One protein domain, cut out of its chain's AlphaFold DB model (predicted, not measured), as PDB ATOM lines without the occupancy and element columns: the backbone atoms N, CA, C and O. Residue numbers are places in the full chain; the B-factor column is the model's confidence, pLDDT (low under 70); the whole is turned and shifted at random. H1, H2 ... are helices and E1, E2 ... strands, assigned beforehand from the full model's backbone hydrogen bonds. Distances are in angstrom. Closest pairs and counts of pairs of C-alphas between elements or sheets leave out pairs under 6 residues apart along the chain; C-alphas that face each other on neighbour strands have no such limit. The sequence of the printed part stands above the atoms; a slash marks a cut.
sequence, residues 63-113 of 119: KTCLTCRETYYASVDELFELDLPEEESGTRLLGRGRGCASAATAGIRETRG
ATOM      1  N   LYS A  63       4.412   2.667-102.582       83.25
ATOM      2  CA  LYS A  63       3.171   3.370-102.243       83.25
ATOM      3  C   LYS A  63       1.999   2.399-102.218       83.25
ATOM      4  O   LYS A  63       1.787   1.629-103.161       83.25
ATOM      5  N   THR A  64       1.173   2.545-101.192       86.25
ATOM      6  CA  THR A  64      -0.130   1.893-101.089       86.25
ATOM      7  C   THR A  64      -1.020   2.275-102.274       86.25
ATOM      8  O   THR A  64      -1.139   3.453-102.621       86.25
ATOM      9  N   CYS A  65      -1.651   1.286-102.907       87.12
ATOM     10  CA  CYS A  65      -2.576   1.509-104.012       87.12
ATOM     11  C   CYS A  65      -3.783   2.331-103.548       87.12
ATOM     12  O   CYS A  65      -4.481   1.933-102.621       87.12
ATOM     13  N   LEU A  66      -4.074   3.439-104.235       85.00
ATOM     14  CA  LEU A  66      -5.180   4.339-103.887       85.00
ATOM     15  C   LEU A  66      -6.566   3.685-104.010       85.00
ATOM     16  O   LEU A  66      -7.484   4.084-103.305       85.00
ATOM     17  N   THR A  67      -6.717   2.674-104.869       86.94
ATOM     18  CA  THR A  67      -8.002   2.002-105.122       86.94
ATOM     19  C   THR A  67      -8.391   1.026-104.010       86.94
ATOM     20  O   THR A  67      -9.571   0.868-103.721       86.94
ATOM     21  N   CYS A  68      -7.417   0.357-103.388       88.75
ATOM     22  CA  CYS A  68      -7.663  -0.630-102.329       88.75
ATOM     23  C   CYS A  68      -7.053  -0.228-100.982       88.75
ATOM     24  O   CYS A  68      -6.869  -1.087-100.117       88.75
ATOM     25  N   ARG A  69      -6.678   1.045-100.829       89.94
ATOM     26  CA  ARG A  69      -6.175   1.584 -99.570       89.94
ATOM     27  C   ARG A  69      -7.314   1.606 -98.561       89.94
ATOM     28  O   ARG A  69      -8.356   2.200 -98.812       89.94
ATOM     29  N   GLU A  70      -7.070   1.017 -97.406       90.81
ATOM     30  CA  GLU A  70      -7.907   1.155 -96.226       90.81
ATOM     31  C   GLU A  70      -7.099   1.770 -95.091       90.81
ATOM     32  O   GLU A  70      -5.879   1.592 -95.006       90.81
ATOM     33  N   THR A  71      -7.782   2.536 -94.249       92.38
ATOM     34  CA  THR A  71      -7.208   3.117 -93.040       92.38
ATOM     35  C   THR A  71      -7.594   2.284 -91.835       92.38
ATOM     36  O   THR A  71      -8.728   1.815 -91.747       92.38
ATOM     37  N   TYR A  72      -6.670   2.135 -90.902       92.50
ATOM     38  CA  TYR A  72      -6.885   1.448 -89.638       92.50
ATOM     39  C   TYR A  72      -6.112   2.177 -88.539       92.50
ATOM     40  O   TYR A  72      -5.197   2.952 -88.827       92.50
ATOM     41  N   TYR A  73      -6.523   1.966 -87.294       94.31
ATOM     42  CA  TYR A  73      -5.805   2.503 -86.147       94.31
ATOM     43  C   TYR A  73      -4.538   1.691 -85.904       94.31
ATOM     44  O   TYR A  73      -4.610   0.462 -85.872       94.31
ATOM     45  N   ALA A  74      -3.410   2.383 -85.754       93.06
ATOM     46  CA  ALA A  74      -2.119   1.760 -85.492       93.06
ATOM     47  C   ALA A  74      -2.142   0.989 -84.165       93.06
ATOM     48  O   ALA A  74      -2.647   1.501 -83.155       93.06
ATOM     49  N   SER A  75      -1.583  -0.222 -84.164       93.06
ATOM     50  CA  SER A  75      -1.304  -0.944 -82.921       93.06
ATOM     51  C   SER A  75      -0.098  -0.334 -82.197       93.06
ATOM     52  O   SER A  75       0.671   0.431 -82.778       93.06
ATOM     53  N   VAL A  76       0.074  -0.672 -80.918       92.50
ATOM     54  CA  VAL A  76       1.263  -0.261 -80.151       92.50
ATOM     55  C   VAL A  76       2.540  -0.813 -80.798       92.50
ATOM     56  O   VAL A  76       3.505  -0.074 -80.957       92.50
ATOM     57  N   ASP A  77       2.511  -2.067 -81.265       93.00
ATOM     58  CA  ASP A  77       3.655  -2.706 -81.929       93.00
ATOM     59  C   ASP A  77       4.075  -1.958 -83.207       93.00
ATOM     60  O   ASP A  77       5.259  -1.723 -83.432       93.00
ATOM     61  N   GLU A  78       3.116  -1.524 -84.032       91.12
ATOM     62  CA  GLU A  78       3.404  -0.775 -85.263       91.12
ATOM     63  C   GLU A  78       3.941   0.632 -84.982       91.12
ATOM     64  O   GLU A  78       4.772   1.140 -85.735       91.12
ATOM     65  N   LEU A  79       3.467   1.282 -83.915       91.81
ATOM     66  CA  LEU A  79       3.994   2.579 -83.490       91.81
ATOM     67  C   LEU A  79       5.436   2.443 -83.009       91.81
ATOM     68  O   LEU A  79       6.281   3.237 -83.422       91.81
ATOM     69  N   PHE A  80       5.727   1.398 -82.235       91.75
ATOM     70  CA  PHE A  80       7.079   1.074 -81.799       91.75
ATOM     71  C   PHE A  80       8.015   0.802 -82.987       91.75
ATOM     72  O   PHE A  80       9.100   1.376 -83.065       91.75
ATOM     73  N   GLU A  81       7.592  -0.008 -83.965       91.50
ATOM     74  CA  GLU A  81       8.380  -0.279 -85.180       91.50
ATOM     75  C   GLU A  81       8.661   0.979 -86.017       91.50
ATOM     76  O   GLU A  81       9.693   1.068 -86.689       91.50
ATOM     77  N   LEU A  82       7.746   1.950 -85.999       89.44
ATOM     78  CA  LEU A  82       7.865   3.211 -86.730       89.44
ATOM     79  C   LEU A  82       8.553   4.327 -85.931       89.44
ATOM     80  O   LEU A  82       8.675   5.431 -86.467       89.44
ATOM     81  N   ASP A  83       9.004   4.047 -84.705       92.00
ATOM     82  CA  ASP A  83       9.591   5.032 -83.787       92.00
ATOM     83  C   ASP A  83       8.634   6.223 -83.544       92.00
ATOM     84  O   ASP A  83       9.006   7.397 -83.607       92.00
ATOM     85  N   LEU A  84       7.347   5.910 -83.347       91.31
ATOM     86  CA  LEU A  84       6.267   6.857 -83.065       91.31
ATOM     87  C   LEU A  84       5.780   6.726 -81.609       91.31
ATOM     88  O   LEU A  84       5.865   5.640 -81.038       91.31
ATOM     89  N   PRO A  85       5.223   7.799 -81.009       90.94
ATOM     90  CA  PRO A  85       4.746   7.763 -79.627       90.94
ATOM     91  C   PRO A  85       3.604   6.754 -79.438       90.94
ATOM     92  O   PRO A  85       2.628   6.760 -80.195       90.94
ATOM     93  N   GLU A  86       3.703   5.909 -78.410       91.44
ATOM     94  CA  GLU A  86       2.712   4.864 -78.112       91.44
ATOM     95  C   GLU A  86       1.344   5.445 -77.725       91.44
ATOM     96  O   GLU A  86       0.311   4.809 -77.942       91.44
ATOM     97  N   GLU A  87       1.308   6.676 -77.205       91.44
ATOM     98  CA  GLU A  87       0.073   7.378 -76.841       91.44
ATOM     99  C   GLU A  87      -0.806   7.675 -78.061       91.44
ATOM    100  O   GLU A  87      -2.008   7.915 -77.921       91.44
ATOM    101  N   GLU A  88      -0.237   7.627 -79.270       89.12
ATOM    102  CA  GLU A  88      -1.004   7.739 -80.505       89.12
ATOM    103  C   GLU A  88      -1.730   6.426 -80.875       89.12
ATOM    104  O   GLU A  88      -2.443   6.370 -81.884       89.12
ATOM    105  N   SER A  89      -1.620   5.364 -80.069       88.69
ATOM    106  CA  SER A  89      -2.370   4.123 -80.290       88.69
ATOM    107  C   SER A  89      -3.876   4.374 -80.220       88.69
ATOM    108  O   SER A  89      -4.384   5.088 -79.357       88.69
ATOM    109  N   GLY A  90      -4.619   3.834 -81.190       87.56
ATOM    110  CA  GLY A  90      -6.063   4.071 -81.299       87.56
ATOM    111  C   GLY A  90      -6.460   5.462 -81.818       87.56
ATOM    112  O   GLY A  90      -7.646   5.700 -82.038       87.56
ATOM    113  N   THR A  91      -5.507   6.370 -82.068       90.00
ATOM    114  CA  THR A  91      -5.770   7.694 -82.670       90.00
ATOM    115  C   THR A  91      -5.013   7.906 -83.982       90.00
ATOM    116  O   THR A  91      -5.549   8.520 -84.910       90.00
ATOM    117  N   ARG A  92      -3.815   7.329 -84.123       91.50
ATOM    118  CA  ARG A  92      -3.022   7.348 -85.354       91.50
ATOM    119  C   ARG A  92      -3.642   6.453 -86.413       91.50
ATOM    120  O   ARG A  92      -3.788   5.248 -86.224       91.50
ATOM    121  N   LEU A  93      -3.952   7.040 -87.566       92.38
ATOM    122  CA  LEU A  93      -4.419   6.301 -88.735       92.38
ATOM    123  C   LEU A  93      -3.246   5.939 -89.647       92.38
ATOM    124  O   LEU A  93      -2.574   6.821 -90.187       92.38
ATOM    125  N   LEU A  94      -3.051   4.643 -89.876       91.06
ATOM    126  CA  LEU A  94      -2.145   4.112 -90.891       91.06
ATOM    127  C   LEU A  94      -2.937   3.595 -92.093       91.06
ATOM    128  O   LEU A  94      -4.126   3.292 -92.005       91.06
ATOM    129  N   GLY A  95      -2.283   3.548 -93.254       89.06
ATOM    130  CA  GLY A  95      -2.891   3.108 -94.507       89.06
ATOM    131  C   GLY A  95      -2.253   1.826 -95.022       89.06
ATOM    132  O   GLY A  95      -1.054   1.807 -95.288       89.06
ATOM    133  N   ARG A  96      -3.056   0.787 -95.263       89.19
ATOM    134  CA  ARG A  96      -2.609  -0.463 -95.898       89.19
ATOM    135  C   ARG A  96      -3.432  -0.776 -97.139       89.19
ATOM    136  O   ARG A  96      -4.556  -0.306 -97.288       89.19
ATOM    137  N   GLY A  97      -2.858  -1.531 -98.065       88.75
ATOM    138  CA  GLY A  97      -3.561  -1.974 -99.265       88.75
ATOM    139  C   GLY A  97      -4.132  -3.363 -99.037       88.75
ATOM    140  O   GLY A  97      -3.365  -4.282 -98.779       88.75
ATOM    141  N   ARG A  98      -5.448  -3.548 -99.186       88.50
ATOM    142  CA  ARG A  98      -6.072  -4.881 -99.058       88.50
ATOM    143  C   ARG A  98      -5.776  -5.841-100.214       88.50
ATOM    144  O   ARG A  98      -6.089  -7.020-100.119       88.50
ATOM    145  N   GLY A  99      -5.221  -5.328-101.312       84.94
ATOM    146  CA  GLY A  99      -5.056  -6.065-102.562       84.94
ATOM    147  C   GLY A  99      -6.277  -5.932-103.473       84.94
ATOM    148  O   GLY A  99      -7.425  -6.013-103.045       84.94
ATOM    149  N   CYS A 100      -6.036  -5.677-104.759       83.94
ATOM    150  CA  CYS A 100      -7.074  -5.650-105.791       83.94
ATOM    151  C   CYS A 100      -6.479  -6.014-107.157       83.94
ATOM    152  O   CYS A 100      -5.256  -6.072-107.307       83.94
ATOM    153  N   ALA A 101      -7.339  -6.209-108.161       81.75
ATOM    154  CA  ALA A 101      -6.923  -6.525-109.531       81.75
ATOM    155  C   ALA A 101      -5.958  -5.476-110.122       81.75
ATOM    156  O   ALA A 101      -5.031  -5.828-110.839       81.75
ATOM    157  N   SER A 102      -6.118  -4.198-109.754       78.50
ATOM    158  CA  SER A 102      -5.231  -3.114-110.211       78.50
ATOM    159  C   SER A 102      -3.863  -3.057-109.512       78.50
ATOM    160  O   SER A 102      -3.008  -2.277-109.917       78.50
ATOM    161  N   ALA A 103      -3.650  -3.856-108.459       75.56
ATOM    162  CA  ALA A 103      -2.459  -3.822-107.603       75.56
ATOM    163  C   ALA A 103      -1.816  -5.208-107.416       75.56
ATOM    164  O   ALA A 103      -1.223  -5.461-106.367       75.56
ATOM    165  N   ALA A 104      -2.010  -6.109-108.393       68.50
ATOM    166  CA  ALA A 104      -1.456  -7.467-108.431       68.50
ATOM    167  C   ALA A 104      -1.525  -8.192-107.073       68.50
ATOM    168  O   ALA A 104      -0.521  -8.715-106.604       68.50
ATOM    169  N   THR A 105      -2.690  -8.108-106.413       73.00
ATOM    170  CA  THR A 105      -3.012  -8.637-105.067       73.00
ATOM    171  C   THR A 105      -2.157  -8.144-103.887       73.00
ATOM    172  O   THR A 105      -2.628  -8.217-102.759       73.00
ATOM    173  N   ALA A 106      -0.993  -7.530-104.107       73.25
ATOM    174  CA  ALA A 106      -0.115  -6.992-103.062       73.25
ATOM    175  C   ALA A 106      -0.567  -5.633-102.493       73.25
ATOM    176  O   ALA A 106      -0.020  -5.157-101.502       73.25
ATOM    177  N   GLY A 107      -1.529  -4.961-103.137       75.38
ATOM    178  CA  GLY A 107      -2.064  -3.683-102.652       75.38
ATOM    179  C   GLY A 107      -1.116  -2.491-102.837       75.38
ATOM    180  O   GLY A 107      -1.311  -1.444-102.218       75.38
ATOM    181  N   ILE A 108      -0.119  -2.630-103.710       78.06
ATOM    182  CA  ILE A 108       0.913  -1.636-104.033       78.06
ATOM    183  C   ILE A 108       0.802  -1.279-105.518       78.06
ATOM    184  O   ILE A 108       0.552  -2.160-106.338       78.06
ATOM    185  N   ARG A 109       0.983   0.000-105.872       70.50
ATOM    186  CA  ARG A 109       0.838   0.460-107.269       70.50
ATOM    187  C   ARG A 109       2.027   1.244-107.815       70.50
ATOM    188  O   ARG A 109       2.318   1.157-108.999       70.50
ATOM    189  N   GLU A 110       2.704   2.016-106.974       71.81
ATOM    190  CA  GLU A 110       3.756   2.938-107.409       71.81
ATOM    191  C   GLU A 110       4.955   2.868-106.465       71.81
ATOM    192  O   GLU A 110       4.809   2.536-105.292       71.81
ATOM    193  N   THR A 111       6.137   3.235-106.947       74.69
ATOM    194  CA  THR A 111       7.327   3.462-106.119       74.69
ATOM    195  C   THR A 111       7.602   4.960-106.001       74.69
ATOM    196  O   THR A 111       7.436   5.698-106.971       74.69
ATOM    197  N   ARG A 112       8.025   5.437-104.827       72.25
ATOM    198  CA  ARG A 112       8.442   6.830-104.603       72.25
ATOM    199  C   ARG A 112       9.849   6.859-104.021       72.25
ATOM    200  O   ARG A 112      10.170   6.058-103.148       72.25
ATOM    201  N   GLY A 113      10.664   7.804-104.484       65.62
ATOM    202  CA  GLY A 113      11.917   8.135-103.816       65.62
ATOM    203  C   GLY A 113      11.642   8.805-102.470       65.62
ATOM    204  O   GLY A 113      10.859   9.752-102.388       65.62
TER     205      GLY A 113
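AT A GLANCE: This is residues 63 to 113 of the 119 residues of an uncharacterized protein of Actinobacteria bacterium (UniProt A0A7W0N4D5). A narrow two-stranded ladder, E1 beside E2, makes the middle of a long, loose model, with the short helix H1 and the loop that follows it at one end. At the other end E3 runs away from the ladder's line, beside residues 63 to 64. The printed part has 51 residues, with one named helix and three named strands in the order E1, H1, E2, E3; E1 and E2 form an antiparallel sheet in the order E1 - E2. The class is mixed, helices and strands, though under half of the residues are in named elements. The whole is loose, with a radius of gyration of the C-alphas of 12.5 A, and elongated, spanning 36 by 23 by 13 A.

IN THESE COORDINATES: E1, residues 69 to 73, begins at C-alpha 69 (-6.175, 1.584, -99.570) and is 13.5 A long. H1, residues 76 to 81, measures 8.7 A. E2, residues 93 to 97, is 13.4 A long. E3, residues 108 to 113, measures 14.7 A and ends at C-alpha 113 (11.917, 8.135, -103.816).

HOW THE PARTS SIT: E1 and E2 are antiparallel neighbours, with 144 degrees between their directions. N 70 and O 96 are 2.8 A apart and N 94 and O 72 are 2.9 A apart, within hydrogen-bond range. In H1 every O i to N i+4 pair is within this range. E3 pairs with no named strand, but residues 63 to 64 pair antiparallel with its residues 108 to 110. The closest C-alphas of E2 and E3, those of Gly 97 and Ile 108, are 6.5 A apart. E3 is apart from E1 and from H1.

THE WHOLE: The two C-alphas farthest apart, those of Glu 87 and Ala 101, are 36.2 A apart. The printed part has no cut. The link from H1 to E2, 11 residues, is long. The mean pLDDT of the printed part is 85.8, and residues 104 and 113 are under 70.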